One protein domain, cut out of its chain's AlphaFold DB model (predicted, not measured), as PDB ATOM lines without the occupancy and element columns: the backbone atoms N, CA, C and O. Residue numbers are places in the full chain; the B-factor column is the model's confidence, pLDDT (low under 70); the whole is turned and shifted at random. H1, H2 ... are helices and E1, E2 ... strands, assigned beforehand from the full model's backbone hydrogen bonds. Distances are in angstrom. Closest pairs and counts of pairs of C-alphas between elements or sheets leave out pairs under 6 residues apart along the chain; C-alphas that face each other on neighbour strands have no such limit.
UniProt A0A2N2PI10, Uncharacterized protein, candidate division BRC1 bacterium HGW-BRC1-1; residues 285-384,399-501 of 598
ATOM      1  N   LEU A 285     -37.845  43.422  -5.596       86.12
ATOM      2  CA  LEU A 285     -37.443  42.031  -5.574       86.12
ATOM      3  C   LEU A 285     -35.916  41.861  -5.493       86.12
ATOM      4  O   LEU A 285     -35.458  40.971  -4.789       86.12
ATOM      5  N   VAL A 286     -35.128  42.737  -6.128       90.50
ATOM      6  CA  VAL A 286     -33.654  42.716  -6.058       90.50
ATOM      7  C   VAL A 286     -33.187  42.900  -4.617       90.50
ATOM      8  O   VAL A 286     -32.404  42.097  -4.117       90.50
ATOM      9  N   TRP A 287     -33.718  43.906  -3.921       92.06
ATOM     10  CA  TRP A 287     -33.370  44.175  -2.525       92.06
ATOM     11  C   TRP A 287     -33.747  43.029  -1.593       92.06
ATOM     12  O   TRP A 287     -32.984  42.655  -0.698       92.06
ATOM     13  N   GLN A 288     -34.934  42.462  -1.804       91.81
ATOM     14  CA  GLN A 288     -35.412  41.339  -1.015       91.81
ATOM     15  C   GLN A 288     -34.532  40.103  -1.234       91.81
ATOM     16  O   GLN A 288     -34.130  39.473  -0.258       91.81
ATOM     17  N   ILE A 289     -34.203  39.778  -2.487       93.44
ATOM     18  CA  ILE A 289     -33.340  38.645  -2.838       93.44
ATOM     19  C   ILE A 289     -31.939  38.835  -2.261       93.44
ATOM     20  O   ILE A 289     -31.464  37.932  -1.580       93.44
ATOM     21  N   ALA A 290     -31.319  40.006  -2.442       95.19
ATOM     22  CA  ALA A 290     -29.998  40.298  -1.888       95.19
ATOM     23  C   ALA A 290     -29.978  40.118  -0.360       95.19
ATOM     24  O   ALA A 290     -29.112  39.438   0.183       95.19
ATOM     25  N   SER A 291     -30.994  40.630   0.340       96.88
ATOM     26  CA  SER A 291     -31.104  40.490   1.801       96.88
ATOM     27  C   SER A 291     -31.272  39.037   2.248       96.88
ATOM     28  O   SER A 291     -30.681  38.617   3.242       96.88
ATOM     29  N   LYS A 292     -32.071  38.246   1.518       96.50
ATOM     30  CA  LYS A 292     -32.236  36.810   1.781       96.50
ATOM     31  C   LYS A 292     -30.944  36.034   1.505       96.50
ATOM     32  O   LYS A 292     -30.566  35.206   2.328       96.50
ATOM     33  N   ALA A 293     -30.258  36.325   0.400       96.25
ATOM     34  CA  ALA A 293     -28.992  35.694   0.031       96.25
ATOM     35  C   ALA A 293     -27.900  35.987   1.066       96.25
ATOM     36  O   ALA A 293     -27.255  35.060   1.543       96.25
ATOM     37  N   LEU A 294     -27.767  37.246   1.498       97.69
ATOM     38  CA  LEU A 294     -26.834  37.652   2.553       97.69
ATOM     39  C   LEU A 294     -27.164  37.006   3.907       97.69
ATOM     40  O   LEU A 294     -26.253  36.596   4.624       97.69
ATOM     41  N   ARG A 295     -28.451  36.834   4.254       97.88
ATOM     42  CA  ARG A 295     -28.841  36.057   5.446       97.88
ATOM     43  C   ARG A 295     -28.421  34.590   5.321       97.88
ATOM     44  O   ARG A 295     -27.861  34.049   6.269       97.88
ATOM     45  N   THR A 296     -28.680  33.941   4.185       97.75
ATOM     46  CA  THR A 296     -28.245  32.553   3.949       97.75
ATOM     47  C   THR A 296     -26.720  32.438   4.008       97.75
ATOM     48  O   THR A 296     -26.201  31.521   4.638       97.75
ATOM     49  N   GLN A 297     -25.998  33.408   3.446       97.81
ATOM     50  CA  GLN A 297     -24.540  33.470   3.519       97.81
ATOM     51  C   GLN A 297     -24.043  33.597   4.966       97.81
ATOM     52  O   GLN A 297     -23.091  32.919   5.339       97.81
ATOM     53  N   ALA A 298     -24.708  34.390   5.811       98.38
ATOM     54  CA  ALA A 298     -24.386  34.454   7.236       98.38
ATOM     55  C   ALA A 298     -24.621  33.106   7.949       98.38
ATOM     56  O   ALA A 298     -23.834  32.717   8.809       98.38
ATOM     57  N   VAL A 299     -25.653  32.345   7.564       98.12
ATOM     58  CA  VAL A 299     -25.854  30.976   8.073       98.12
ATOM     59  C   VAL A 299     -24.698  30.059   7.683       98.12
ATOM     60  O   VAL A 299     -24.226  29.283   8.513       98.12
ATOM     61  N   PHE A 300     -24.214  30.162   6.448       97.88
ATOM     62  CA  PHE A 300     -23.039  29.420   6.005       97.88
ATOM     63  C   PHE A 300     -21.779  29.819   6.771       97.88
ATOM     64  O   PHE A 300     -21.055  28.941   7.224       97.88
ATOM     65  N   MET A 301     -21.575  31.111   7.024       98.25
ATOM     66  CA  MET A 301     -20.472  31.593   7.858       98.25
ATOM     67  C   MET A 301     -20.512  31.004   9.276       98.25
ATOM     68  O   MET A 301     -19.472  30.579   9.771       98.25
ATOM     69  N   MET A 302     -21.690  30.884   9.905       98.00
ATOM     70  CA  MET A 302     -21.820  30.205  11.209       98.00
ATOM     71  C   MET A 302     -21.433  28.717  11.132       98.00
ATOM     72  O   MET A 302     -20.757  28.203  12.022       98.00
ATOM     73  N   LEU A 303     -21.800  28.010  10.053       97.19
ATOM     74  CA  LEU A 303     -21.367  26.620   9.825       97.19
ATOM     75  C   LEU A 303     -19.852  26.518   9.570       97.19
ATOM     76  O   LEU A 303     -19.227  25.532   9.950       97.19
ATOM     77  N   GLU A 304     -19.246  27.536   8.965       97.12
ATOM     78  CA  GLU A 304     -17.801  27.640   8.731       97.12
ATOM     79  C   GLU A 304     -17.011  28.098   9.969       97.12
ATOM     80  O   GLU A 304     -15.788  28.190   9.905       97.12
ATOM     81  N   GLY A 305     -17.664  28.394  11.096       96.62
ATOM     82  CA  GLY A 305     -16.993  28.919  12.289       96.62
ATOM     83  C   GLY A 305     -16.642  30.415  12.220       96.62
ATOM     84  O   GLY A 305     -15.914  30.919  13.073       96.62
ATOM     85  N   ARG A 306     -17.133  31.142  11.209       97.81
ATOM     86  CA  ARG A 306     -16.905  32.581  10.971       97.81
ATOM     87  C   ARG A 306     -17.989  33.429  11.642       97.81
ATOM     88  O   ARG A 306     -18.694  34.206  10.999       97.81
ATOM     89  N   HIS A 307     -18.127  33.247  12.951       97.31
ATOM     90  CA  HIS A 307     -19.229  33.771  13.769       97.31
ATOM     91  C   HIS A 307     -19.333  35.302  13.747       97.31
ATOM     92  O   HIS A 307     -20.406  35.850  13.492       97.31
ATOM     93  N   ASP A 308     -18.209  36.001  13.924       97.56
ATOM     94  CA  ASP A 308     -18.189  37.469  13.926       97.56
ATOM     95  C   ASP A 308     -18.604  38.038  12.563       97.56
ATOM     96  O   ASP A 308     -19.426  38.952  12.488       97.56
ATOM     97  N   GLU A 309     -18.098  37.466  11.466       98.06
ATOM     98  CA  GLU A 309     -18.469  37.883  10.110       98.06
ATOM     99  C   GLU A 309     -19.952  37.622   9.818       98.06
ATOM    100  O   GLU A 309     -20.613  38.462   9.198       98.06
ATOM    101  N   ALA A 310     -20.503  36.502  10.300       98.31
ATOM    102  CA  ALA A 310     -21.926  36.202  10.178       98.31
ATOM    103  C   ALA A 310     -22.778  37.287  10.850       98.31
ATOM    104  O   ALA A 310     -23.697  37.834  10.230       98.31
ATOM    105  N   PHE A 311     -22.446  37.656  12.090       98.50
ATOM    106  CA  PHE A 311     -23.178  38.682  12.825       98.50
ATOM    107  C   PHE A 311     -23.050  40.068  12.191       98.50
ATOM    108  O   PHE A 311     -24.060  40.747  12.007       98.50
ATOM    109  N   GLN A 312     -21.841  40.472  11.789       98.31
ATOM    110  CA  GLN A 312     -21.610  41.750  11.106       98.31
ATOM    111  C   GLN A 312     -22.383  41.826   9.783       98.31
ATOM    112  O   GLN A 312     -22.943  42.869   9.452       98.31
ATOM    113  N   THR A 313     -22.480  40.714   9.046       98.62
ATOM    114  CA  THR A 313     -23.288  40.632   7.819       98.62
ATOM    115  C   THR A 313     -24.766  40.863   8.127       98.62
ATOM    116  O   THR A 313     -25.406  41.699   7.493       98.62
ATOM    117  N   LEU A 314     -25.314  40.179   9.136       98.69
ATOM    118  CA  LEU A 314     -26.719  40.312   9.540       98.69
ATOM    119  C   LEU A 314     -27.055  41.719  10.055       98.69
ATOM    120  O   LEU A 314     -28.070  42.298   9.658       98.69
ATOM    121  N   ALA A 315     -26.192  42.288  10.896       98.56
ATOM    122  CA  ALA A 315     -26.313  43.660  11.378       98.56
ATOM    123  C   ALA A 315     -26.218  44.665  10.219       98.56
ATOM    124  O   ALA A 315     -27.020  45.596  10.141       98.56
ATOM    125  N   GLY A 316     -25.309  44.433   9.269       98.44
ATOM    126  CA  GLY A 316     -25.190  45.202   8.035       98.44
ATOM    127  C   GLY A 316     -26.469  45.180   7.194       98.44
ATOM    128  O   GLY A 316     -26.921  46.229   6.736       98.44
ATOM    129  N   VAL A 317     -27.111  44.016   7.028       98.50
ATOM    130  CA  VAL A 317     -28.401  43.906   6.314       98.50
ATOM    131  C   VAL A 317     -29.493  44.683   7.053       98.50
ATOM    132  O   VAL A 317     -30.278  45.387   6.417       98.50
ATOM    133  N   TYR A 318     -29.538  44.634   8.390       98.38
ATOM    134  CA  TYR A 318     -30.467  45.474   9.156       98.38
ATOM    135  C   TYR A 318     -30.201  46.964   8.897       98.38
ATOM    136  O   TYR A 318     -31.133  47.726   8.615       98.38
ATOM    137  N   ARG A 319     -28.924  47.366   8.919       97.75
ATOM    138  CA  ARG A 319     -28.489  48.743   8.682       97.75
ATOM    139  C   ARG A 319     -28.823  49.235   7.276       97.75
ATOM    140  O   ARG A 319     -29.288  50.363   7.132       97.75
ATOM    141  N   MET A 320     -28.680  48.383   6.261       97.44
ATOM    142  CA  MET A 320     -29.146  48.648   4.895       97.44
ATOM    143  C   MET A 320     -30.618  49.059   4.894       97.44
ATOM    144  O   MET A 320     -30.970  50.099   4.340       97.44
ATOM    145  N   GLY A 321     -31.466  48.297   5.591       96.44
ATOM    146  CA  GLY A 321     -32.870  48.645   5.764       96.44
ATOM    147  C   GLY A 321     -33.053  50.024   6.407       96.44
ATOM    148  O   GLY A 321     -33.777  50.844   5.857       96.44
ATOM    149  N   GLN A 322     -32.363  50.335   7.510       95.50
ATOM    150  CA  GLN A 322     -32.475  51.647   8.176       95.50
ATOM    151  C   GLN A 322     -32.133  52.827   7.257       95.50
ATOM    152  O   GLN A 322     -32.854  53.827   7.232       95.50
ATOM    153  N   LEU A 323     -31.049  52.697   6.488       94.12
ATOM    154  CA  LEU A 323     -30.583  53.723   5.556       94.12
ATOM    155  C   LEU A 323     -31.570  53.928   4.396       94.12
ATOM    156  O   LEU A 323     -31.785  55.058   3.967       94.12
ATOM    157  N   MET A 324     -32.226  52.863   3.925       91.69
ATOM    158  CA  MET A 324     -33.208  52.939   2.835       91.69
ATOM    159  C   MET A 324     -34.520  53.632   3.225       91.69
ATOM    160  O   MET A 324     -35.163  54.224   2.359       91.69
ATOM    161  N   VAL A 325     -34.925  53.626   4.503       89.25
ATOM    162  CA  VAL A 325     -36.163  54.322   4.919       89.25
ATOM    163  C   VAL A 325     -36.032  55.853   4.722       89.25
ATOM    164  O   VAL A 325     -37.031  56.566   4.711       89.25
ATOM    165  N   ASN A 326     -34.828  56.416   4.553       83.88
ATOM    166  CA  ASN A 326     -34.648  57.854   4.284       83.88
ATOM    167  C   ASN A 326     -35.150  58.307   2.906       83.88
ATOM    168  O   ASN A 326     -35.275  59.508   2.659       83.88
ATOM    169  N   GLU A 327     -35.448  57.373   2.007       81.31
ATOM    170  CA  GLU A 327     -36.105  57.694   0.751       81.31
ATOM    171  C   GLU A 327     -37.570  58.100   1.015       81.31
ATOM    172  O   GLU A 327     -38.303  57.367   1.679       81.31
ATOM    173  N   PRO A 328     -38.044  59.248   0.493       71.62
ATOM    174  CA  PRO A 328     -39.366  59.798   0.821       71.62
ATOM    175  C   PRO A 328     -40.555  58.996   0.253       71.62
ATOM    176  O   PRO A 328     -41.698  59.443   0.345       71.62
ATOM    177  N   SER A 329     -40.312  57.826  -0.338       79.00
ATOM    178  CA  SER A 329     -41.334  56.981  -0.949       79.00
ATOM    179  C   SER A 329     -41.923  55.980   0.058       79.00
ATOM    180  O   SER A 329     -41.173  55.230   0.691       79.00
ATOM    181  N   PRO A 330     -43.263  55.865   0.159       79.31
ATOM    182  CA  PRO A 330     -43.913  54.813   0.945       79.31
ATOM    183  C   PRO A 330     -43.496  53.400   0.525       79.31
ATOM    184  O   PRO A 330     -43.415  52.507   1.370       79.31
ATOM    185  N   LEU A 331     -43.219  53.192  -0.770       80.31
ATOM    186  CA  LEU A 331     -42.725  51.912  -1.263       80.31
ATOM    187  C   LEU A 331     -41.383  51.595  -0.606       80.31
ATOM    188  O   LEU A 331     -41.262  50.545   0.012       80.31
ATOM    189  N   SER A 332     -40.423  52.515  -0.641       84.12
ATOM    190  CA  SER A 332     -39.090  52.320  -0.058       84.12
ATOM    191  C   SER A 332     -39.125  52.052   1.441       84.12
ATOM    192  O   SER A 332     -38.396  51.186   1.917       84.12
ATOM    193  N   ALA A 333     -40.040  52.688   2.176       86.69
ATOM    194  CA  ALA A 333     -40.277  52.362   3.582       86.69
ATOM    195  C   ALA A 333     -40.740  50.903   3.774       86.69
ATOM    196  O   ALA A 333     -40.260  50.213   4.678       86.69
ATOM    197  N   LEU A 334     -41.622  50.390   2.907       87.88
ATOM    198  CA  LEU A 334     -42.033  48.980   2.920       87.88
ATOM    199  C   LEU A 334     -40.875  48.039   2.569       87.88
ATOM    200  O   LEU A 334     -40.729  47.002   3.219       87.88
ATOM    201  N   ILE A 335     -40.053  48.400   1.576       89.56
ATOM    202  CA  ILE A 335     -38.860  47.635   1.187       89.56
ATOM    203  C   ILE A 335     -37.909  47.522   2.376       89.56
ATOM    204  O   ILE A 335     -37.579  46.424   2.820       89.56
ATOM    205  N   ALA A 336     -37.527  48.663   2.934       93.19
ATOM    206  CA  ALA A 336     -36.632  48.767   4.070       93.19
ATOM    207  C   ALA A 336     -37.125  47.980   5.293       93.19
ATOM    208  O   ALA A 336     -36.352  47.299   5.967       93.19
ATOM    209  N   THR A 337     -38.433  48.012   5.547       93.44
ATOM    210  CA  THR A 337     -39.057  47.241   6.625       93.44
ATOM    211  C   THR A 337     -38.959  45.731   6.390       93.44
ATOM    212  O   THR A 337     -38.684  44.969   7.322       93.44
ATOM    213  N   ALA A 338     -39.145  45.278   5.145       93.56
ATOM    214  CA  ALA A 338     -38.971  43.873   4.788       93.56
ATOM    215  C   ALA A 338     -37.512  43.423   4.980       93.56
ATOM    216  O   ALA A 338     -37.280  42.367   5.569       93.56
ATOM    217  N   ILE A 339     -36.541  44.244   4.566       96.81
ATOM    218  CA  ILE A 339     -35.102  43.997   4.761       96.81
ATOM    219  C   ILE A 339     -34.770  43.858   6.252       96.81
ATOM    220  O   ILE A 339     -34.180  42.859   6.662       96.81
ATOM    221  N   ARG A 340     -35.221  44.808   7.084       97.19
ATOM    222  CA  ARG A 340     -35.045  44.755   8.546       97.19
ATOM    223  C   ARG A 340     -35.642  43.489   9.153       97.19
ATOM    224  O   ARG A 340     -35.006  42.850   9.982       97.19
ATOM    225  N   THR A 341     -36.832  43.090   8.709       96.19
ATOM    226  CA  THR A 341     -37.494  41.865   9.191       96.19
ATOM    227  C   THR A 341     -36.702  40.606   8.823       96.19
ATOM    228  O   THR A 341     -36.561  39.709   9.654       96.19
ATOM    229  N   ILE A 342     -36.157  40.542   7.601       96.94
ATOM    230  CA  ILE A 342     -35.280  39.448   7.151       96.94
ATOM    231  C   ILE A 342     -34.027  39.376   8.030       96.94
ATOM    232  O   ILE A 342     -33.683  38.290   8.499       96.94
ATOM    233  N   ALA A 343     -33.386  40.520   8.283       98.25
ATOM    234  CA  ALA A 343     -32.201  40.605   9.129       98.25
ATOM    235  C   ALA A 343     -32.495  40.191  10.576       98.25
ATOM    236  O   ALA A 343     -31.794  39.333  11.098       98.25
ATOM    237  N   CYS A 344     -33.563  40.709  11.200       98.06
ATOM    238  CA  CYS A 344     -33.947  40.358  12.573       98.06
ATOM    239  C   CYS A 344     -34.081  38.852  12.781       98.06
ATOM    240  O   CYS A 344     -33.605  38.347  13.788       98.06
ATOM    241  N   ALA A 345     -34.693  38.136  11.835       97.12
ATOM    242  CA  ALA A 345     -34.822  36.687  11.941       97.12
ATOM    243  C   ALA A 345     -33.455  35.975  11.915       97.12
ATOM    244  O   ALA A 345     -33.255  35.011  12.642       97.12
ATOM    245  N   GLY A 346     -32.495  36.454  11.114       98.06
ATOM    246  CA  GLY A 346     -31.131  35.914  11.127       98.06
ATOM    247  C   GLY A 346     -30.337  36.299  12.381       98.06
ATOM    248  O   GLY A 346     -29.600  35.475  12.911       98.06
ATOM    249  N   ILE A 347     -30.513  37.521  12.891       98.69
ATOM    250  CA  ILE A 347     -29.905  37.974  14.154       98.69
ATOM    251  C   ILE A 347     -30.454  37.155  15.332       98.69
ATOM    252  O   ILE A 347     -29.688  36.751  16.203       98.69
ATOM    253  N   GLU A 348     -31.760  36.881  15.357       98.25
ATOM    254  CA  GLU A 348     -32.382  35.986  16.335       98.25
ATOM    255  C   GLU A 348     -31.753  34.590  16.267       98.25
ATOM    256  O   GLU A 348     -31.319  34.071  17.296       98.25
ATOM    257  N   ASP A 349     -31.613  34.015  15.067       97.56
ATOM    258  CA  ASP A 349     -30.933  32.730  14.891       97.56
ATOM    259  C   ASP A 349     -29.509  32.772  15.479       97.56
ATOM    260  O   ASP A 349     -29.167  31.894  16.271       97.56
ATOM    261  N   PHE A 350     -28.716  33.807  15.184       98.31
ATOM    262  CA  PHE A 350     -27.359  33.990  15.715       98.31
ATOM    263  C   PHE A 350     -27.324  34.074  17.253       98.31
ATOM    264  O   PHE A 350     -26.601  33.322  17.911       98.31
ATOM    265  N   VAL A 351     -28.148  34.940  17.853       98.19
ATOM    266  CA  VAL A 351     -28.208  35.143  19.313       98.19
ATOM    267  C   VAL A 351     -28.612  33.862  20.045       98.19
ATOM    268  O   VAL A 351     -28.069  33.550  21.105       98.19
ATOM    269  N   LEU A 352     -29.573  33.111  19.504       97.38
ATOM    270  CA  LEU A 352     -30.124  31.933  20.174       97.38
ATOM    271  C   LEU A 352     -29.266  30.681  19.997       97.38
ATOM    272  O   LEU A 352     -29.239  29.821  20.883       97.38
ATOM    273  N   ASN A 353     -28.609  30.551  18.849       97.06
ATOM    274  CA  ASN A 353     -28.020  29.288  18.420       97.06
ATOM    275  C   ASN A 353     -26.495  29.341  18.296       97.06
ATOM    276  O   ASN A 353     -25.841  28.314  18.502       97.06
ATOM    277  N   ASP A 354     -25.914  30.504  18.015       97.38
ATOM    278  CA  ASP A 354     -24.473  30.626  17.802       97.38
ATOM    279  C   ASP A 354     -23.727  31.213  19.009       97.38
ATOM    280  O   ASP A 354     -22.713  30.656  19.443       97.38
ATOM    281  N   CYS A 355     -24.296  32.238  19.651       97.75
ATOM    282  CA  CYS A 355     -23.746  32.818  20.877       97.75
ATOM    283  C   CYS A 355     -23.714  31.804  22.039       97.75
ATOM    284  O   CYS A 355     -24.744  31.397  22.585       97.75
ATOM    285  N   ARG A 356     -22.505  31.412  22.458       96.06
ATOM    286  CA  ARG A 356     -22.277  30.389  23.504       96.06
ATOM    287  C   ARG A 356     -21.777  30.913  24.828       96.06
ATOM    288  O   ARG A 356     -21.861  30.212  25.831       96.06
ATOM    289  N   THR A 357     -21.232  32.116  24.822       97.62
ATOM    290  CA  THR A 357     -20.644  32.745  25.996       97.62
ATOM    291  C   THR A 357     -21.388  34.034  26.296       97.62
ATOM    292  O   THR A 357     -22.002  34.642  25.415       97.62
ATOM    293  N   THR A 358     -21.324  34.471  27.550       98.19
ATOM    294  CA  THR A 358     -21.830  35.788  27.949       98.19
ATOM    295  C   THR A 358     -21.112  36.906  27.195       98.19
ATOM    296  O   THR A 358     -21.765  37.843  26.756       98.19
ATOM    297  N   LEU A 359     -19.804  36.755  26.951       97.94
ATOM    298  CA  LEU A 359     -19.000  37.719  26.197       97.94
ATOM    299  C   LEU A 359     -19.492  37.891  24.750       97.94
ATOM    300  O   LEU A 359     -19.596  39.016  24.275       97.94
ATOM    301  N   ALA A 360     -19.838  36.800  24.056       97.56
ATOM    302  CA  ALA A 360     -20.392  36.885  22.702       97.56
ATOM    303  C   ALA A 360     -21.729  37.650  22.682       97.56
ATOM    304  O   ALA A 360     -21.949  38.493  21.815       97.56
ATOM    305  N   LEU A 361     -22.593  37.409  23.676       98.38
ATOM    306  CA  LEU A 361     -23.861  38.132  23.823       98.38
ATOM    307  C   LEU A 361     -23.664  39.607  24.191       98.38
ATOM    308  O   LEU A 361     -24.418  40.446  23.714       98.38
ATOM    309  N   GLU A 362     -22.663  39.940  25.006       98.31
ATOM    310  CA  GLU A 362     -22.299  41.324  25.343       98.31
ATOM    311  C   GLU A 362     -21.810  42.095  24.107       98.31
ATOM    312  O   GLU A 362     -22.283  43.206  23.839       98.31
ATOM    313  N   SER A 363     -20.939  41.479  23.303       97.62
ATOM    314  CA  SER A 363     -20.495  42.034  22.019       97.62
ATOM    315  C   SER A 363     -21.667  42.240  21.058       97.62
ATOM    316  O   SER A 363     -21.821  43.323  20.494       97.62
ATOM    317  N   ALA A 364     -22.541  41.237  20.914       98.00
ATOM    318  CA  ALA A 364     -23.727  41.345  20.068       98.00
ATOM    319  C   ALA A 364     -24.691  42.436  20.564       98.00
ATOM    320  O   ALA A 364     -25.179  43.238  19.768       98.00
ATOM    321  N   SER A 365     -24.930  42.516  21.878       98.25
ATOM    322  CA  SER A 365     -25.818  43.511  22.491       98.25
ATOM    323  C   SER A 365     -25.371  44.940  22.203       98.25
ATOM    324  O   SER A 365     -26.221  45.787  21.951       98.25
ATOM    325  N   THR A 366     -24.060  45.196  22.177       98.00
ATOM    326  CA  THR A 366     -23.515  46.524  21.852       98.00
ATOM    327  C   THR A 366     -23.971  46.979  20.463       98.00
ATOM    328  O   THR A 366     -24.542  48.057  20.321       98.00
ATOM    329  N   VAL A 367     -23.831  46.118  19.450       98.06
ATOM    330  CA  VAL A 367     -24.279  46.421  18.080       98.06
ATOM    331  C   VAL A 367     -25.805  46.546  18.006       98.06
ATOM    332  O   VAL A 367     -26.325  47.426  17.324       98.06
ATOM    333  N   LEU A 368     -26.560  45.705  18.724       98.25
ATOM    334  CA  LEU A 368     -28.026  45.805  18.754       98.25
ATOM    335  C   LEU A 368     -28.518  47.115  19.385       98.25
ATOM    336  O   LEU A 368     -29.548  47.650  18.963       98.25
ATOM    337  N   ASP A 369     -27.805  47.631  20.382       97.69
ATOM    338  CA  ASP A 369     -28.102  48.915  21.012       97.69
ATOM    339  C   ASP A 369     -27.817  50.087  20.070       97.69
ATOM    340  O   ASP A 369     -28.645  50.997  19.977       97.69
ATOM    341  N   GLU A 370     -26.723  50.031  19.308       97.25
ATOM    342  CA  GLU A 370     -26.420  51.007  18.255       97.25
ATOM    343  C   GLU A 370     -27.504  51.012  17.167       97.25
ATOM    344  O   GLU A 370     -28.055  52.067  16.839       97.25
ATOM    345  N   LEU A 371     -27.893  49.834  16.658       97.38
ATOM    346  CA  LEU A 371     -28.976  49.714  15.675       97.38
ATOM    347  C   LEU A 371     -30.290  50.292  16.222       97.38
ATOM    348  O   LEU A 371     -30.968  51.045  15.522       97.38
ATOM    349  N   ARG A 372     -30.634  50.014  17.486       96.38
ATOM    350  CA  ARG A 372     -31.817  50.595  18.139       96.38
ATOM    351  C   ARG A 372     -31.725  52.115  18.252       96.38
ATOM    352  O   ARG A 372     -32.722  52.804  18.038       96.38
ATOM    353  N   GLN A 373     -30.575  52.641  18.660       95.88
ATOM    354  CA  GLN A 373     -30.382  54.079  18.831       95.88
ATOM    355  C   GLN A 373     -30.629  54.819  17.514       95.88
ATOM    356  O   GLN A 373     -31.291  55.855  17.516       95.88
ATOM    357  N   LEU A 374     -30.176  54.248  16.399       94.06
ATOM    358  CA  LEU A 374     -30.401  54.791  15.062       94.06
ATOM    359  C   LEU A 374     -31.889  54.786  14.663       94.06
ATOM    360  O   LEU A 374     -32.359  55.757  14.075       94.06
ATOM    361  N   ASP A 375     -32.651  53.744  15.021       93.06
ATOM    362  CA  ASP A 375     -34.110  53.728  14.807       93.06
ATOM    363  C   ASP A 375     -34.821  54.803  15.650       93.06
ATOM    364  O   ASP A 375     -35.743  55.463  15.165       93.06
ATOM    365  N   ARG A 376     -34.373  55.031  16.893       91.75
ATOM    366  CA  ARG A 376     -34.938  56.057  17.789       91.75
ATOM    367  C   ARG A 376     -34.666  57.480  17.321       91.75
ATOM    368  O   ARG A 376     -35.606  58.256  17.234       91.75
ATOM    369  N   GLN A 377     -33.416  57.802  16.981       90.00
ATOM    370  CA  GLN A 377     -33.044  59.131  16.471       90.00
ATOM    371  C   GLN A 377     -33.922  59.534  15.286       90.00
ATOM    372  O   GLN A 377     -34.395  60.661  15.193       90.00
ATOM    373  N   ARG A 378     -34.213  58.567  14.417       85.00
ATOM    374  CA  ARG A 378     -35.108  58.758  13.286       85.00
ATOM    375  C   ARG A 378     -36.562  58.994  13.706       85.00
ATOM    376  O   ARG A 378     -37.217  59.866  13.142       85.00
ATOM    377  N   ALA A 379     -37.084  58.205  14.645       85.44
ATOM    378  CA  ALA A 379     -38.439  58.399  15.155       85.44
ATOM    379  C   ALA A 379     -38.596  59.790  15.791       85.44
ATOM    380  O   ALA A 379     -39.602  60.460  15.562       85.44
ATOM    381  N   ASP A 380     -37.568  60.261  16.501       85.06
ATOM    382  CA  ASP A 380     -37.521  61.606  17.068       85.06
ATOM    383  C   ASP A 380     -37.518  62.674  15.958       85.06
ATOM    384  O   ASP A 380     -38.352  63.580  15.993       85.06
ATOM    385  N   ASP A 381     -36.691  62.518  14.916       81.12
ATOM    386  CA  ASP A 381     -36.659  63.402  13.736       81.12
ATOM    387  C   ASP A 381     -37.982  63.417  12.947       81.12
ATOM    388  O   ASP A 381     -38.341  64.421  12.321       81.12
ATOM    389  N   ASP A 382     -38.710  62.298  12.937       77.75
ATOM    390  CA  ASP A 382     -40.033  62.182  12.328       77.75
ATOM    391  C   ASP A 382     -41.113  62.832  13.217       77.75
ATOM    392  O   ASP A 382     -41.999  63.498  12.680       77.75
ATOM    393  N   SER A 383     -41.014  62.714  14.549       73.75
ATOM    394  CA  SER A 383     -41.962  63.277  15.530       73.75
ATOM    395  C   SER A 383     -41.797  64.782  15.772       73.75
ATOM    396  O   SER A 383     -42.774  65.476  16.041       73.75
ATOM    397  N   ALA A 384     -40.577  65.309  15.622       61.03
ATOM    398  CA  ALA A 384     -40.292  66.741  15.663       61.03
ATOM    399  C   ALA A 384     -40.901  67.486  14.465       61.03
ATOM    400  O   ALA A 384     -40.929  68.719  14.433       61.03
ATOM    401  N   GLU A 399     -51.893  53.027   6.727       60.06
ATOM    402  CA  GLU A 399     -51.587  52.391   8.024       60.06
ATOM    403  C   GLU A 399     -50.580  51.235   7.857       60.06
ATOM    404  O   GLU A 399     -49.915  50.802   8.798       60.06
ATOM    405  N   LYS A 400     -50.427  50.728   6.625       75.81
ATOM    406  CA  LYS A 400     -49.652  49.519   6.344       75.81
ATOM    407  C   LYS A 400     -48.138  49.671   6.550       75.81
ATOM    408  O   LYS A 400     -47.557  48.760   7.140       75.81
ATOM    409  N   PRO A 401     -47.465  50.737   6.073       82.81
ATOM    410  CA  PRO A 401     -46.024  50.893   6.264       82.81
ATOM    411  C   PRO A 401     -45.639  51.164   7.719       82.81
ATOM    412  O   PRO A 401     -44.687  50.555   8.198       82.81
ATOM    413  N   GLU A 402     -46.395  52.006   8.430       86.31
ATOM    414  CA  GLU A 402     -46.118  52.343   9.832       86.31
ATOM    415  C   GLU A 402     -46.222  51.109  10.731       86.31
ATOM    416  O   GLU A 402     -45.270  50.763  11.425       86.31
ATOM    417  N   MET A 403     -47.327  50.364  10.646       90.69
ATOM    418  CA  MET A 403     -47.517  49.153  11.451       90.69
ATOM    419  C   MET A 403     -46.476  48.072  11.145       90.69
ATOM    420  O   MET A 403     -46.018  47.366  12.045       90.69
ATOM    421  N   ARG A 404     -46.046  47.945   9.883       91.12
ATOM    422  CA  ARG A 404     -44.933  47.052   9.534       91.12
ATOM    423  C   ARG A 404     -43.611  47.546  10.128       91.12
ATOM    424  O   ARG A 404     -42.835  46.717  10.599       91.12
ATOM    425  N   ALA A 405     -43.351  48.853  10.129       91.81
ATOM    426  CA  ALA A 405     -42.142  49.429  10.719       91.81
ATOM    427  C   ALA A 405     -42.099  49.214  12.242       91.81
ATOM    428  O   ALA A 405     -41.066  48.784  12.760       91.81
ATOM    429  N   LEU A 406     -43.229  49.409  12.935       94.12
ATOM    430  CA  LEU A 406     -43.391  49.076  14.356       94.12
ATOM    431  C   LEU A 406     -43.197  47.575  14.603       94.12
ATOM    432  O   LEU A 406     -42.531  47.190  15.555       94.12
ATOM    433  N   SER A 407     -43.696  46.716  13.707       95.38
ATOM    434  CA  SER A 407     -43.495  45.263  13.807       95.38
ATOM    435  C   SER A 407     -42.020  44.872  13.666       95.38
ATOM    436  O   SER A 407     -41.546  43.971  14.359       95.38
ATOM    437  N   ALA A 408     -41.276  45.533  12.775       95.25
ATOM    438  CA  ALA A 408     -39.837  45.322  12.632       95.25
ATOM    439  C   ALA A 408     -39.055  45.832  13.856       95.25
ATOM    440  O   ALA A 408     -38.108  45.169  14.276       95.25
ATOM    441  N   ASP A 409     -39.455  46.959  14.459       96.50
ATOM    442  CA  ASP A 409     -38.856  47.438  15.717       96.50
ATOM    443  C   ASP A 409     -39.161  46.477  16.874       96.50
ATOM    444  O   ASP A 409     -38.243  46.045  17.567       96.50
ATOM    445  N   ALA A 410     -40.411  46.023  17.013       97.75
ATOM    446  CA  ALA A 410     -40.803  45.043  18.025       97.75
ATOM    447  C   ALA A 410     -39.936  43.780  17.940       97.75
ATOM    448  O   ALA A 410     -39.450  43.295  18.960       97.75
ATOM    449  N   ARG A 411     -39.664  43.285  16.725       98.06
ATOM    450  CA  ARG A 411     -38.747  42.155  16.507       98.06
ATOM    451  C   ARG A 411     -37.330  42.455  16.987       98.06
ATOM    452  O   ARG A 411     -36.774  41.628  17.700       98.06
ATOM    453  N   LEU A 412     -36.754  43.616  16.667       98.25
ATOM    454  CA  LEU A 412     -35.431  43.995  17.183       98.25
ATOM    455  C   LEU A 412     -35.423  44.061  18.720       98.25
ATOM    456  O   LEU A 412     -34.499  43.549  19.356       98.25
ATOM    457  N   GLN A 413     -36.457  44.645  19.333       98.44
ATOM    458  CA  GLN A 413     -36.584  44.701  20.792       98.44
ATOM    459  C   GLN A 413     -36.684  43.303  21.416       98.44
ATOM    460  O   GLN A 413     -36.056  43.044  22.443       98.44
ATOM    461  N   LEU A 414     -37.414  42.390  20.776       98.62
ATOM    462  CA  LEU A 414     -37.526  40.997  21.200       98.62
ATOM    463  C   LEU A 414     -36.193  40.258  21.099       98.62
ATOM    464  O   LEU A 414     -35.841  39.543  22.031       98.62
ATOM    465  N   VAL A 415     -35.405  40.482  20.043       98.56
ATOM    466  CA  VAL A 415     -34.045  39.928  19.944       98.56
ATOM    467  C   VAL A 415     -33.151  40.435  21.081       98.56
ATOM    468  O   VAL A 415     -32.431  39.645  21.689       98.56
ATOM    469  N   ARG A 416     -33.224  41.727  21.429       98.50
ATOM    470  CA  ARG A 416     -32.480  42.297  22.572       98.50
ATOM    471  C   ARG A 416     -32.906  41.660  23.899       98.50
ATOM    472  O   ARG A 416     -32.057  41.291  24.709       98.50
ATOM    473  N   LEU A 417     -34.211  41.472  24.101       98.62
ATOM    474  CA  LEU A 417     -34.758  40.777  25.269       98.62
ATOM    475  C   LEU A 417     -34.293  39.310  25.329       98.62
ATOM    476  O   LEU A 417     -33.888  38.827  26.387       98.62
ATOM    477  N   ALA A 418     -34.296  38.618  24.190       98.56
ATOM    478  CA  ALA A 418     -33.833  37.243  24.064       98.56
ATOM    479  C   ALA A 418     -32.331  37.101  24.355       98.56
ATOM    480  O   ALA A 418     -31.936  36.169  25.057       98.56
ATOM    481  N   ALA A 419     -31.504  38.045  23.890       98.62
ATOM    482  CA  ALA A 419     -30.073  38.090  24.191       98.62
ATOM    483  C   ALA A 419     -29.820  38.214  25.701       98.62
ATOM    484  O   ALA A 419     -29.028  37.454  26.257       98.62
ATOM    485  N   ALA A 420     -30.544  39.105  26.387       98.62
ATOM    486  CA  ALA A 420     -30.463  39.261  27.839       98.62
ATOM    487  C   ALA A 420     -30.933  38.006  28.598       98.62
ATOM    488  O   ALA A 420     -30.257  37.551  29.522       98.62
ATOM    489  N   ALA A 421     -32.035  37.382  28.172       98.62
ATOM    490  CA  ALA A 421     -32.506  36.131  28.768       98.62
ATOM    491  C   ALA A 421     -31.502  34.979  28.586       98.62
ATOM    492  O   ALA A 421     -31.247  34.217  29.522       98.62
ATOM    493  N   ARG A 422     -30.896  34.869  27.397       98.44
ATOM    494  CA  ARG A 422     -29.856  33.877  27.097       98.44
ATOM    495  C   ARG A 422     -28.583  34.139  27.901       98.44
ATOM    496  O   ARG A 422     -27.990  33.190  28.405       98.44
ATOM    497  N   HIS A 423     -28.193  35.402  28.065       98.56
ATOM    498  CA  HIS A 423     -27.033  35.797  28.871       98.56
ATOM    499  C   HIS A 423     -27.206  35.342  30.317       98.56
ATOM    500  O   HIS A 423     -26.354  34.621  30.837       98.56
ATOM    501  N   ARG A 424     -28.362  35.642  30.921       98.44
ATOM    502  CA  ARG A 424     -28.718  35.201  32.274       98.44
ATOM    503  C   ARG A 424     -28.705  33.675  32.411       98.44
ATOM    504  O   ARG A 424     -28.137  33.165  33.379       98.44
ATOM    505  N   LEU A 425     -29.244  32.948  31.425       98.50
ATOM    506  CA  LEU A 425     -29.193  31.482  31.393       98.50
ATOM    507  C   LEU A 425     -27.750  30.960  31.389       98.50
ATOM    508  O   LEU A 425     -27.444  30.041  32.144       98.50
ATOM    509  N   LEU A 426     -26.864  31.532  30.573       98.00
ATOM    510  CA  LEU A 426     -25.459  31.116  30.505       98.00
ATOM    511  C   LEU A 426     -24.684  31.481  31.779       98.00
ATOM    512  O   LEU A 426     -23.869  30.692  32.244       98.00
ATOM    513  N   ALA A 427     -24.954  32.652  32.359       98.31
ATOM    514  CA  ALA A 427     -24.258  33.148  33.543       98.31
ATOM    515  C   ALA A 427     -24.664  32.419  34.834       98.31
ATOM    516  O   ALA A 427     -23.852  32.289  35.749       98.31
ATOM    517  N   ALA A 428     -25.922  31.979  34.941       98.19
ATOM    518  CA  ALA A 428     -26.480  31.487  36.201       98.19
ATOM    519  C   ALA A 428     -27.329  30.217  36.106       98.19
ATOM    520  O   ALA A 428     -27.879  29.774  37.112       98.19
ATOM    521  N   GLY A 429     -27.467  29.625  34.920       98.06
ATOM    522  CA  GLY A 429     -28.191  28.368  34.718       98.06
ATOM    523  C   GLY A 429     -29.720  28.476  34.766       98.06
ATOM    524  O   GLY A 429     -30.401  27.449  34.685       98.06
ATOM    525  N   ALA A 430     -30.279  29.685  34.864       98.25
ATOM    526  CA  ALA A 430     -31.719  29.939  34.911       98.25
ATOM    527  C   ALA A 430     -32.109  31.141  34.043       98.25
ATOM    528  O   ALA A 430     -31.318  32.064  33.873       98.25
ATOM    529  N   PHE A 431     -33.329  31.130  33.507       98.62
ATOM    530  CA  PHE A 431     -33.903  32.280  32.812       98.62
ATOM    531  C   PHE A 431     -34.299  33.394  33.791       98.62
ATOM    532  O   PHE A 431     -34.558  33.105  34.961       98.62
ATOM    533  N   PRO A 432     -34.372  34.659  33.335       98.44
ATOM    534  CA  PRO A 432     -34.835  35.755  34.174       98.44
ATOM    535  C   PRO A 432     -36.299  35.542  34.573       98.44
ATOM    536  O   PRO A 432     -37.136  35.125  33.768       98.44
ATOM    537  N   THR A 433     -36.598  35.824  35.833       98.12
ATOM    538  CA  THR A 433     -37.935  35.775  36.443       98.12
ATOM    539  C   THR A 433     -38.401  37.156  36.897       98.12
ATOM    540  O   THR A 433     -39.600  37.378  37.041       98.12
ATOM    541  N   THR A 434     -37.476  38.107  37.043       98.06
ATOM    542  CA  THR A 434     -37.749  39.510  37.383       98.06
ATOM    543  C   THR A 434     -37.012  40.460  36.438       98.06
ATOM    544  O   THR A 434     -35.963  40.105  35.900       98.06
ATOM    545  N   ASP A 435     -37.512  41.688  36.286       98.19
ATOM    546  CA  ASP A 435     -36.931  42.689  35.378       98.19
ATOM    547  C   ASP A 435     -35.459  43.019  35.688       98.19
ATOM    548  O   ASP A 435     -34.657  43.243  34.784       98.19
ATOM    549  N   ALA A 436     -35.067  42.996  36.965       97.94
ATOM    550  CA  ALA A 436     -33.691  43.274  37.376       97.94
ATOM    551  C   ALA A 436     -32.685  42.209  36.891       97.94
ATOM    552  O   ALA A 436     -31.491  42.485  36.784       97.94
ATOM    553  N   GLU A 437     -33.147  40.992  36.584       98.44
ATOM    554  CA  GLU A 437     -32.290  39.888  36.138       98.44
ATOM    555  C   GLU A 437     -31.897  39.967  34.655       98.44
ATOM    556  O   GLU A 437     -31.096  39.146  34.211       98.44
ATOM    557  N   PHE A 438     -32.408  40.944  33.894       98.44
ATOM    558  CA  PHE A 438     -31.941  41.214  32.527       98.44
ATOM    559  C   PHE A 438     -30.628  42.019  32.477       98.44
ATOM    560  O   PHE A 438     -30.032  42.184  31.407       98.44
ATOM    561  N   ALA A 439     -30.140  42.504  33.622       97.81
ATOM    562  CA  ALA A 439     -28.797  43.058  33.734       97.81
ATOM    563  C   ALA A 439     -27.725  41.963  33.497       97.81
ATOM    564  O   ALA A 439     -27.933  40.807  33.862       97.81
ATOM    565  N   PRO A 440     -26.554  42.305  32.923       98.06
ATOM    566  CA  PRO A 440     -26.081  43.656  32.624       98.06
ATOM    567  C   PRO A 440     -26.559  44.216  31.277       98.06
ATOM    568  O   PRO A 440     -26.396  45.417  31.061       98.06
ATOM    569  N   LEU A 441     -27.126  43.385  30.393       97.38
ATOM    570  CA  LEU A 441     -27.444  43.782  29.015       97.38
ATOM    571  C   LEU A 441     -28.609  44.774  28.941       97.38
ATOM    572  O   LEU A 441     -28.575  45.708  28.148       97.38
ATOM    573  N   LEU A 442     -29.616  44.624  29.801       97.88
ATOM    574  CA  LEU A 442     -30.736  45.557  29.904       97.88
ATOM    575  C   LEU A 442     -30.889  46.024  31.352       97.88
ATOM    576  O   LEU A 442     -31.675  45.486  32.127       97.88
ATOM    577  N   LYS A 443     -30.094  47.031  31.724       97.25
ATOM    578  CA  LYS A 443     -30.018  47.554  33.101       97.25
ATOM    579  C   LYS A 443     -31.353  48.090  33.626       97.25
ATOM    580  O   LYS A 443     -31.599  48.004  34.823       97.25
ATOM    581  N   ASP A 444     -32.194  48.590  32.726       97.31
ATOM    582  CA  ASP A 444     -33.496  49.185  33.043       97.31
ATOM    583  C   ASP A 444     -34.666  48.192  32.867       97.31
ATOM    584  O   ASP A 444     -35.826  48.599  32.852       97.31
ATOM    585  N   GLY A 445     -34.374  46.894  32.716       97.50
ATOM    586  CA  GLY A 445     -35.372  45.849  32.474       97.50
ATOM    587  C   GLY A 445     -35.754  45.683  30.995       97.50
ATOM    588  O   GLY A 445     -35.032  46.147  30.104       97.50
ATOM    589  N   PRO A 446     -36.867  44.984  30.695       98.38
ATOM    590  CA  PRO A 446     -37.314  44.748  29.324       98.38
ATOM    591  C   PRO A 446     -37.455  46.048  28.513       98.38
ATOM    592  O   PRO A 446     -37.900  47.071  29.039       98.38
ATOM    593  N   PRO A 447     -37.110  46.047  27.212       97.75
ATOM    594  CA  PRO A 447     -37.245  47.243  26.395       97.75
ATOM    595  C   PRO A 447     -38.720  47.592  26.176       97.75
ATOM    596  O   PRO A 447     -39.584  46.725  26.207       97.75
ATOM    597  N   THR A 448     -39.007  48.863  25.903       97.88
ATOM    598  CA  THR A 448     -40.353  49.333  25.540       97.88
ATOM    599  C   THR A 448     -40.900  48.651  24.281       97.88
ATOM    600  O   THR A 448     -40.202  48.580  23.271       97.88
ATOM    601  N   ASP A 449     -42.156  48.214  24.342       97.94
ATOM    602  CA  ASP A 449     -42.978  47.740  23.232       97.94
ATOM    603  C   ASP A 449     -43.421  48.927  22.351       97.94
ATOM    604  O   ASP A 449     -44.098  49.838  22.854       97.94
ATOM    605  N   PRO A 450     -43.089  48.934  21.046       96.12
ATOM    606  CA  PRO A 450     -43.452  50.030  20.149       96.12
ATOM    607  C   PRO A 450     -44.966  50.212  19.952       96.12
ATOM    608  O   PRO A 450     -45.386  51.284  19.527       96.12
ATOM    609  N   PHE A 451     -45.808  49.223  20.280       96.00
ATOM    610  CA  PHE A 451     -47.264  49.328  20.104       96.00
ATOM    611  C   PHE A 451     -48.010  49.911  21.310       96.00
ATOM    612  O   PHE A 451     -49.100  50.467  21.147       96.00
ATOM    613  N   THR A 452     -47.444  49.800  22.517       96.25
ATOM    614  CA  THR A 452     -48.125  50.189  23.772       96.25
ATOM    615  C   THR A 452     -47.358  51.190  24.620       96.25
ATOM    616  O   THR A 452     -47.917  51.700  25.588       96.25
ATOM    617  N   SER A 453     -46.094  51.482  24.297       93.88
ATOM    618  CA  SER A 453     -45.198  52.278  25.152       93.88
ATOM    619  C   SER A 453     -44.973  51.692  26.561       93.88
ATOM    620  O   SER A 453     -44.407  52.362  27.422       93.88
ATOM    621  N   THR A 454     -45.376  50.441  26.805       97.06
ATOM    622  CA  THR A 454     -45.084  49.690  28.043       97.06
ATOM    623  C   THR A 454     -43.905  48.739  27.815       97.06
ATOM    624  O   THR A 454     -43.598  48.466  26.658       97.06
ATOM    625  N   PRO A 455     -43.186  48.255  28.845       98.38
ATOM    626  CA  PRO A 455     -42.142  47.244  28.647       98.38
ATOM    627  C   PRO A 455     -42.678  45.990  27.937       98.38
ATOM    628  O   PRO A 455     -43.823  45.593  28.161       98.38
ATOM    629  N   LEU A 456     -41.848  45.359  27.099       98.56
ATOM    630  CA  LEU A 456     -42.145  44.052  26.510       98.56
ATOM    631  C   LEU A 456     -42.483  43.043  27.608       98.56
ATOM    632  O   LEU A 456     -41.898  43.052  28.694       98.56
ATOM    633  N   ARG A 457     -43.400  42.135  27.291       98.50
ATOM    634  CA  ARG A 457     -43.870  41.116  28.225       98.50
ATOM    635  C   ARG A 457     -43.092  39.827  28.027       98.50
ATOM    636  O   ARG A 457     -42.518  39.578  26.964       98.50
ATOM    637  N   TYR A 458     -43.067  38.994  29.061       98.62
ATOM    638  CA  TYR A 458     -42.428  37.692  28.974       98.62
ATOM    639  C   TYR A 458     -43.082  36.647  29.877       98.62
ATOM    640  O   TYR A 458     -43.710  36.961  30.887       98.62
ATOM    641  N   VAL A 459     -42.902  35.383  29.499       98.19
ATOM    642  CA  VAL A 459     -43.219  34.197  30.294       98.19
ATOM    643  C   VAL A 459     -41.930  33.405  30.471       98.19
ATOM    644  O   VAL A 459     -41.236  33.114  29.499       98.19
ATOM    645  N   SER A 460     -41.604  33.059  31.713       98.31
ATOM    646  CA  SER A 460     -40.373  32.349  32.057       98.31
ATOM    647  C   SER A 460     -40.694  31.049  32.781       98.31
ATOM    648  O   SER A 460     -41.448  31.027  33.755       98.31
ATOM    649  N   THR A 461     -40.137  29.954  32.281       97.94
ATOM    650  CA  THR A 461     -40.241  28.604  32.844       97.94
ATOM    651  C   THR A 461     -38.834  28.021  32.985       97.94
ATOM    652  O   THR A 461     -37.886  28.594  32.445       97.94
ATOM    653  N   PRO A 462     -38.646  26.876  33.665       97.75
ATOM    654  CA  PRO A 462     -37.330  26.254  33.746       97.75
ATOM    655  C   PRO A 462     -36.698  25.954  32.380       97.75
ATOM    656  O   PRO A 462     -35.488  26.114  32.248       97.75
ATOM    657  N   ASP A 463     -37.485  25.578  31.369       97.94
ATOM    658  CA  ASP A 463     -36.970  25.066  30.086       97.94
ATOM    659  C   ASP A 463     -37.147  26.031  28.908       97.94
ATOM    660  O   ASP A 463     -36.555  25.846  27.842       97.94
ATOM    661  N   LEU A 464     -37.947  27.079  29.095       97.94
ATOM    662  CA  LEU A 464     -38.323  28.005  28.038       97.94
ATOM    663  C   LEU A 464     -38.541  29.411  28.592       97.94
ATOM    664  O   LEU A 464     -39.261  29.598  29.575       97.94
ATOM    665  N   PHE A 465     -37.992  30.395  27.891       98.56
ATOM    666  CA  PHE A 465     -38.354  31.797  28.027       98.56
ATOM    667  C   PHE A 465     -39.050  32.266  26.745       98.56
ATOM    668  O   PHE A 465     -38.593  31.975  25.640       98.56
ATOM    669  N   VAL A 466     -40.158  32.988  26.882       98.56
ATOM    670  CA  VAL A 466     -40.926  33.547  25.765       98.56
ATOM    671  C   VAL A 466     -41.066  35.042  25.989       98.56
ATOM    672  O   VAL A 466     -41.727  35.450  26.936       98.56
ATOM    673  N   GLY A 467     -40.446  35.850  25.133       98.44
ATOM    674  CA  GLY A 467     -40.656  37.296  25.098       98.44
ATOM    675  C   GLY A 467     -41.673  37.645  24.020       98.44
ATOM    676  O   GLY A 467     -41.681  37.001  22.966       98.44
ATOM    677  N   TYR A 468     -42.517  38.649  24.251       98.69
ATOM    678  CA  TYR A 468     -43.499  39.068  23.254       98.69
ATOM    679  C   TYR A 468     -43.883  40.553  23.330       98.69
ATOM    680  O   TYR A 468     -43.810  41.198  24.378       98.69
ATOM    681  N   SER A 469     -44.262  41.081  22.166       98.44
ATOM    682  CA  SER A 469     -44.971  42.352  21.985       98.44
ATOM    683  C   SER A 469     -46.432  42.041  21.681       98.44
ATOM    684  O   SER A 469     -46.694  41.085  20.947       98.44
ATOM    685  N   VAL A 470     -47.355  42.870  22.177       98.19
ATOM    686  CA  VAL A 470     -48.807  42.674  21.965       98.19
ATOM    687  C   VAL A 470     -49.245  42.866  20.510       98.19
ATOM    688  O   VAL A 470     -50.400  42.669  20.170       98.19
ATOM    689  N   GLY A 471     -48.332  43.310  19.645       96.75
ATOM    690  CA  GLY A 471     -48.585  43.429  18.219       96.75
ATOM    691  C   GLY A 471     -49.542  44.563  17.816       96.75
ATOM    692  O   GLY A 471     -49.918  45.420  18.626       96.75
ATOM    693  N   PRO A 472     -49.898  44.619  16.518       94.81
ATOM    694  CA  PRO A 472     -50.626  45.747  15.934       94.81
ATOM    695  C   PRO A 472     -52.074  45.918  16.404       94.81
ATOM    696  O   PRO A 472     -52.593  47.032  16.347       94.81
ATOM    697  N   ASP A 473     -52.735  44.847  16.852       94.81
ATOM    698  CA  ASP A 473     -54.111  44.906  17.364       94.81
ATOM    699  C   ASP A 473     -54.187  45.413  18.816       94.81
ATOM    700  O   ASP A 473     -55.277  45.702  19.317       94.81
ATOM    701  N   LYS A 474     -53.022  45.558  19.471       95.69
ATOM    702  CA  LYS A 474     -52.842  46.013  20.855       95.69
ATOM    703  C   LYS A 474     -53.574  45.142  21.882       95.69
ATOM    704  O   LYS A 474     -53.810  45.599  23.005       95.69
ATOM    705  N   THR A 475     -53.939  43.918  21.512       96.94
ATOM    706  CA  THR A 475     -54.611  42.961  22.387       96.94
ATOM    707  C   THR A 475     -53.571  42.008  22.944       96.94
ATOM    708  O   THR A 475     -52.849  41.361  22.204       96.94
ATOM    709  N   ASP A 476     -53.472  41.931  24.272       97.62
ATOM    710  CA  ASP A 476     -52.558  40.978  24.899       97.62
ATOM    711  C   ASP A 476     -53.133  39.560  24.839       97.62
ATOM    712  O   ASP A 476     -54.060  39.215  25.583       97.62
ATOM    713  N   ASP A 477     -52.545  38.729  23.986       97.25
ATOM    714  CA  ASP A 477     -52.907  37.325  23.849       97.25
ATOM    715  C   ASP A 477     -52.095  36.401  24.770       97.25
ATOM    716  O   ASP A 477     -52.362  35.191  24.831       97.25
ATOM    717  N   GLY A 478     -51.161  36.943  25.556       97.12
ATOM    718  CA  GLY A 478     -50.337  36.202  26.508       97.12
ATOM    719  C   GLY A 478     -49.401  35.199  25.835       97.12
ATOM    720  O   GLY A 478     -49.204  34.099  26.354       97.12
ATOM    721  N   ALA A 479     -48.883  35.540  24.656       96.81
ATOM    722  CA  ALA A 479     -48.086  34.707  23.758       96.81
ATOM    723  C   ALA A 479     -48.794  33.431  23.256       96.81
ATOM    724  O   ALA A 479     -48.135  32.458  22.879       96.81
ATOM    725  N   ARG A 480     -50.138  33.394  23.254       95.94
ATOM    726  CA  ARG A 480     -50.915  32.215  22.811       95.94
ATOM    727  C   ARG A 480     -51.198  32.199  21.313       95.94
ATOM    728  O   ARG A 480     -51.320  31.119  20.736       95.94
ATOM    729  N   PHE A 481     -51.296  33.371  20.692       95.06
ATOM    730  CA  PHE A 481     -51.543  33.527  19.263       95.06
ATOM    731  C   PHE A 481     -50.374  34.276  18.636       95.06
ATOM    732  O   PHE A 481     -49.975  35.323  19.128       95.06
ATOM    733  N   VAL A 482     -49.796  33.717  17.572       95.56
ATOM    734  CA  VAL A 482     -48.660  34.335  16.880       95.56
ATOM    735  C   VAL A 482     -49.191  35.271  15.803       95.56
ATOM    736  O   VAL A 482     -49.945  34.834  14.932       95.56
ATOM    737  N   TYR A 483     -48.734  36.518  15.816       94.06
ATOM    738  CA  TYR A 483     -48.969  37.482  14.751       94.06
ATOM    739  C   TYR A 483     -48.534  36.928  13.385       94.06
ATOM    740  O   TYR A 483     -47.371  36.549  13.187       94.06
ATOM    741  N   ASP A 484     -49.452  36.943  12.414       90.31
ATOM    742  CA  ASP A 484     -49.187  36.565  11.027       90.31
ATOM    743  C   ASP A 484     -49.479  37.730  10.072       90.31
ATOM    744  O   ASP A 484     -50.623  38.023   9.725       90.31
ATOM    745  N   ALA A 485     -48.411  38.362   9.583       84.81
ATOM    746  CA  ALA A 485     -48.498  39.481   8.648       84.81
ATOM    747  C   ALA A 485     -49.174  39.126   7.304       84.81
ATOM    748  O   ALA A 485     -49.531  40.033   6.544       84.81
ATOM    749  N   THR A 486     -49.336  37.837   6.977       79.12
ATOM    750  CA  THR A 486     -50.028  37.392   5.756       79.12
ATOM    751  C   THR A 486     -51.549  37.520   5.859       79.12
ATOM    752  O   THR A 486     -52.206  37.716   4.838       79.12
ATOM    753  N   ASN A 487     -52.103  37.527   7.079       80.94
ATOM    754  CA  ASN A 487     -53.538  37.698   7.332       80.94
ATOM    755  C   ASN A 487     -53.985  39.170   7.323       80.94
ATOM    756  O   ASN A 487     -55.159  39.473   7.521       80.94
ATOM    757  N   GLY A 488     -53.057  40.097   7.082       78.38
ATOM    758  CA  GLY A 488     -53.303  41.532   7.101       78.38
ATOM    759  C   GLY A 488     -52.362  42.250   8.057       78.38
ATOM    760  O   GLY A 488     -51.742  41.655   8.931       78.38
ATOM    761  N   VAL A 489     -52.234  43.565   7.876       77.12
ATOM    762  CA  VAL A 489     -51.288  44.352   8.678       77.12
ATOM    763  C   VAL A 489     -51.738  44.477  10.136       77.12
ATOM    764  O   VAL A 489     -50.896  44.408  11.024       77.12
ATOM    765  N   LEU A 490     -53.050  44.558  10.366       81.69
ATOM    766  CA  LEU A 490     -53.687  44.541  11.686       81.69
ATOM    767  C   LEU A 490     -54.164  43.129  12.075       81.69
ATOM    768  O   LEU A 490     -55.220  42.980  12.684       81.69
ATOM    769  N   SER A 491     -53.456  42.079  11.638       84.25
ATOM    770  CA  SER A 491     -53.773  40.718  12.084       84.25
ATOM    771  C   SER A 491     -53.662  40.630  13.603       84.25
ATOM    772  O   SER A 491     -52.756  41.226  14.185       84.25
ATOM    773  N   ALA A 492     -54.546  39.838  14.204       90.31
ATOM    774  CA  ALA A 492     -54.475  39.516  15.618       90.31
ATOM    775  C   ALA A 492     -53.209  38.716  15.963       90.31
ATOM    776  O   ALA A 492     -52.628  38.061  15.081       90.31
ATOM    777  N   GLY A 493     -52.840  38.741  17.242       94.88
ATOM    778  CA  GLY A 493     -51.763  37.946  17.820       94.88
ATOM    779  C   GLY A 493     -50.527  38.748  18.216       94.88
ATOM    780  O   GLY A 493     -50.245  39.831  17.702       94.88
ATOM    781  N   ASP A 494     -49.725  38.127  19.073       97.81
ATOM    782  CA  ASP A 494     -48.486  38.676  19.600       97.81
ATOM    783  C   ASP A 494     -47.309  38.432  18.645       97.81
ATOM    784  O   ASP A 494     -47.191  37.391  17.984       97.81
ATOM    785  N   ILE A 495     -46.352  39.356  18.620       97.44
ATOM    786  CA  ILE A 495     -45.048  39.114  17.996       97.44
ATOM    787  C   ILE A 495     -44.170  38.439  19.048       97.44
ATOM    788  O   ILE A 495     -43.876  39.038  20.078       97.44
ATOM    789  N   ILE A 496     -43.753  37.199  18.794       98.12
ATOM    790  CA  ILE A 496     -43.128  36.337  19.805       98.12
ATOM    791  C   ILE A 496     -41.697  35.965  19.405       98.12
ATOM    792  O   ILE A 496     -41.436  35.650  18.244       98.12
ATOM    793  N   THR A 497     -40.799  35.920  20.393       98.00
ATOM    794  CA  THR A 497     -39.515  35.201  20.335       98.00
ATOM    795  C   THR A 497     -39.470  34.137  21.434       98.00
ATOM    796  O   THR A 497     -40.017  34.316  22.525       98.00
ATOM    797  N   SER A 498     -38.840  32.998  21.158       97.94
ATOM    798  CA  SER A 498     -38.728  31.882  22.101       97.94
ATOM    799  C   SER A 498     -37.271  31.506  22.309       97.94
ATOM    800  O   SER A 498     -36.594  31.104  21.366       97.94
ATOM    801  N   VAL A 499     -36.821  31.555  23.558       98.12
ATOM    802  CA  VAL A 499     -35.474  31.189  23.989       98.12
ATOM    803  C   VAL A 499     -35.552  29.842  24.709       98.12
ATOM    804  O   VAL A 499     -35.890  29.790  25.894       98.12
ATOM    805  N   PRO A 500     -35.293  28.725  24.015       97.56
ATOM    806  CA  PRO A 500     -35.227  27.422  24.664       97.56
ATOM    807  C   PRO A 500     -33.966  27.321  25.534       97.56
ATOM    808  O   PRO A 500     -32.944  27.956  25.245       97.56
ATOM    809  N   ARG A 501     -34.025  26.515  26.603       97.38
ATOM    810  CA  ARG A 501     -32.853  26.203  27.441       97.38
ATOM    811  C   ARG A 501     -31.741  25.594  26.588       97.38
ATOM    812  O   ARG A 501     -30.620  26.110  26.566       97.38
TER     813      ARG A 501
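What this domain is: This is residues 285 to 384 and 399 to 501 of the 598 residues of an uncharacterized protein of candidate division BRC1 bacterium HGW-BRC1-1 (UniProt A0A2N2PI10). Five long, nearly aligned helices, H1 to H5, form an up-and-down bundle, and a small three-stranded sheet, E1 E2 E3, covers one side of H5, far from the hairpin of H1 and H2. The short H6 packs on H5, and residues 379 to 384, of which 379 to 383 belong to H4, stick out. The printed part has 203 residues, with six named helices followed by three named strands; the sheet order is E1 E2 E3, antiparallel, and the class is mostly helix. It is compact, with a radius of gyration of the C-alphas of 16.2 A and spans of 47 by 41 by 33 A.

How they stand to each other: H1, residues 285 to 303, and H2, residues 307 to 324, form a helical hairpin; they touch, closest at the C-alphas of Ala 298 and Ala 310, 4.2 A. H3, residues 330 to 354, forms a second hairpin with H2, closest at the C-alphas of Gly 321 and Ala 336, 4.1 A, with a shallow tilt of 17 degrees, opposite ways. H4, residues 358 to 383, touches H2 with residues 364 to 375 alone; the closest C-alphas, of Arg 319 and Leu 371, are 7.1 A apart. H5, residues 399 to 428, touches H3, closest at the C-alphas of Thr 341 and Ala 408, 5.4 A, with a shallow tilt of 13 degrees, the same way. H5 also touches H4, closest at the C-alphas of Thr 358 and His 423, 5.3 A. H6, residues 435 to 438, touches H5, which touches it with residues 417 to 424 alone; the closest C-alphas, of Ala 420 and Phe 438, are 5.3 A apart. E1, residues 457 to 460, E2, residues 464 to 469, and E3, residues 495 to 500, form a meander, each strand the antiparallel neighbour of the one before. N 459 and O 466 are within hydrogen-bond range at 2.8 A, as are N 499 and O 465 at 2.8 A. H3 and H5 are on one face of the sheet, in two layers; H5 has a height over the sheet of 7.2 A, lies over E2 and E3 and runs along the strands, at 18 degrees to E3 on the local plane. Every O i to N i+4 pair is within range in H1, H2, H3 and H5, and 21 of 22 in H4; H6 is too short for such a pair.

Where its parts are: H1 begins at C-alpha 285, (-37.443, 42.031, -5.574), and E3 ends at C-alpha 500, (-35.227, 27.422, 24.664). First to last C-alpha, H3 measures 35.3 A, H4 36.3 A and H5 43.1 A.

The domain as a whole: Residues 385 to 398 are not printed, and C-alphas 384 and 399 are 19.8 A apart across the cut. The links H6 to E1 and E2 to E3 are long. Residues 384 and 399 have pLDDT under 70.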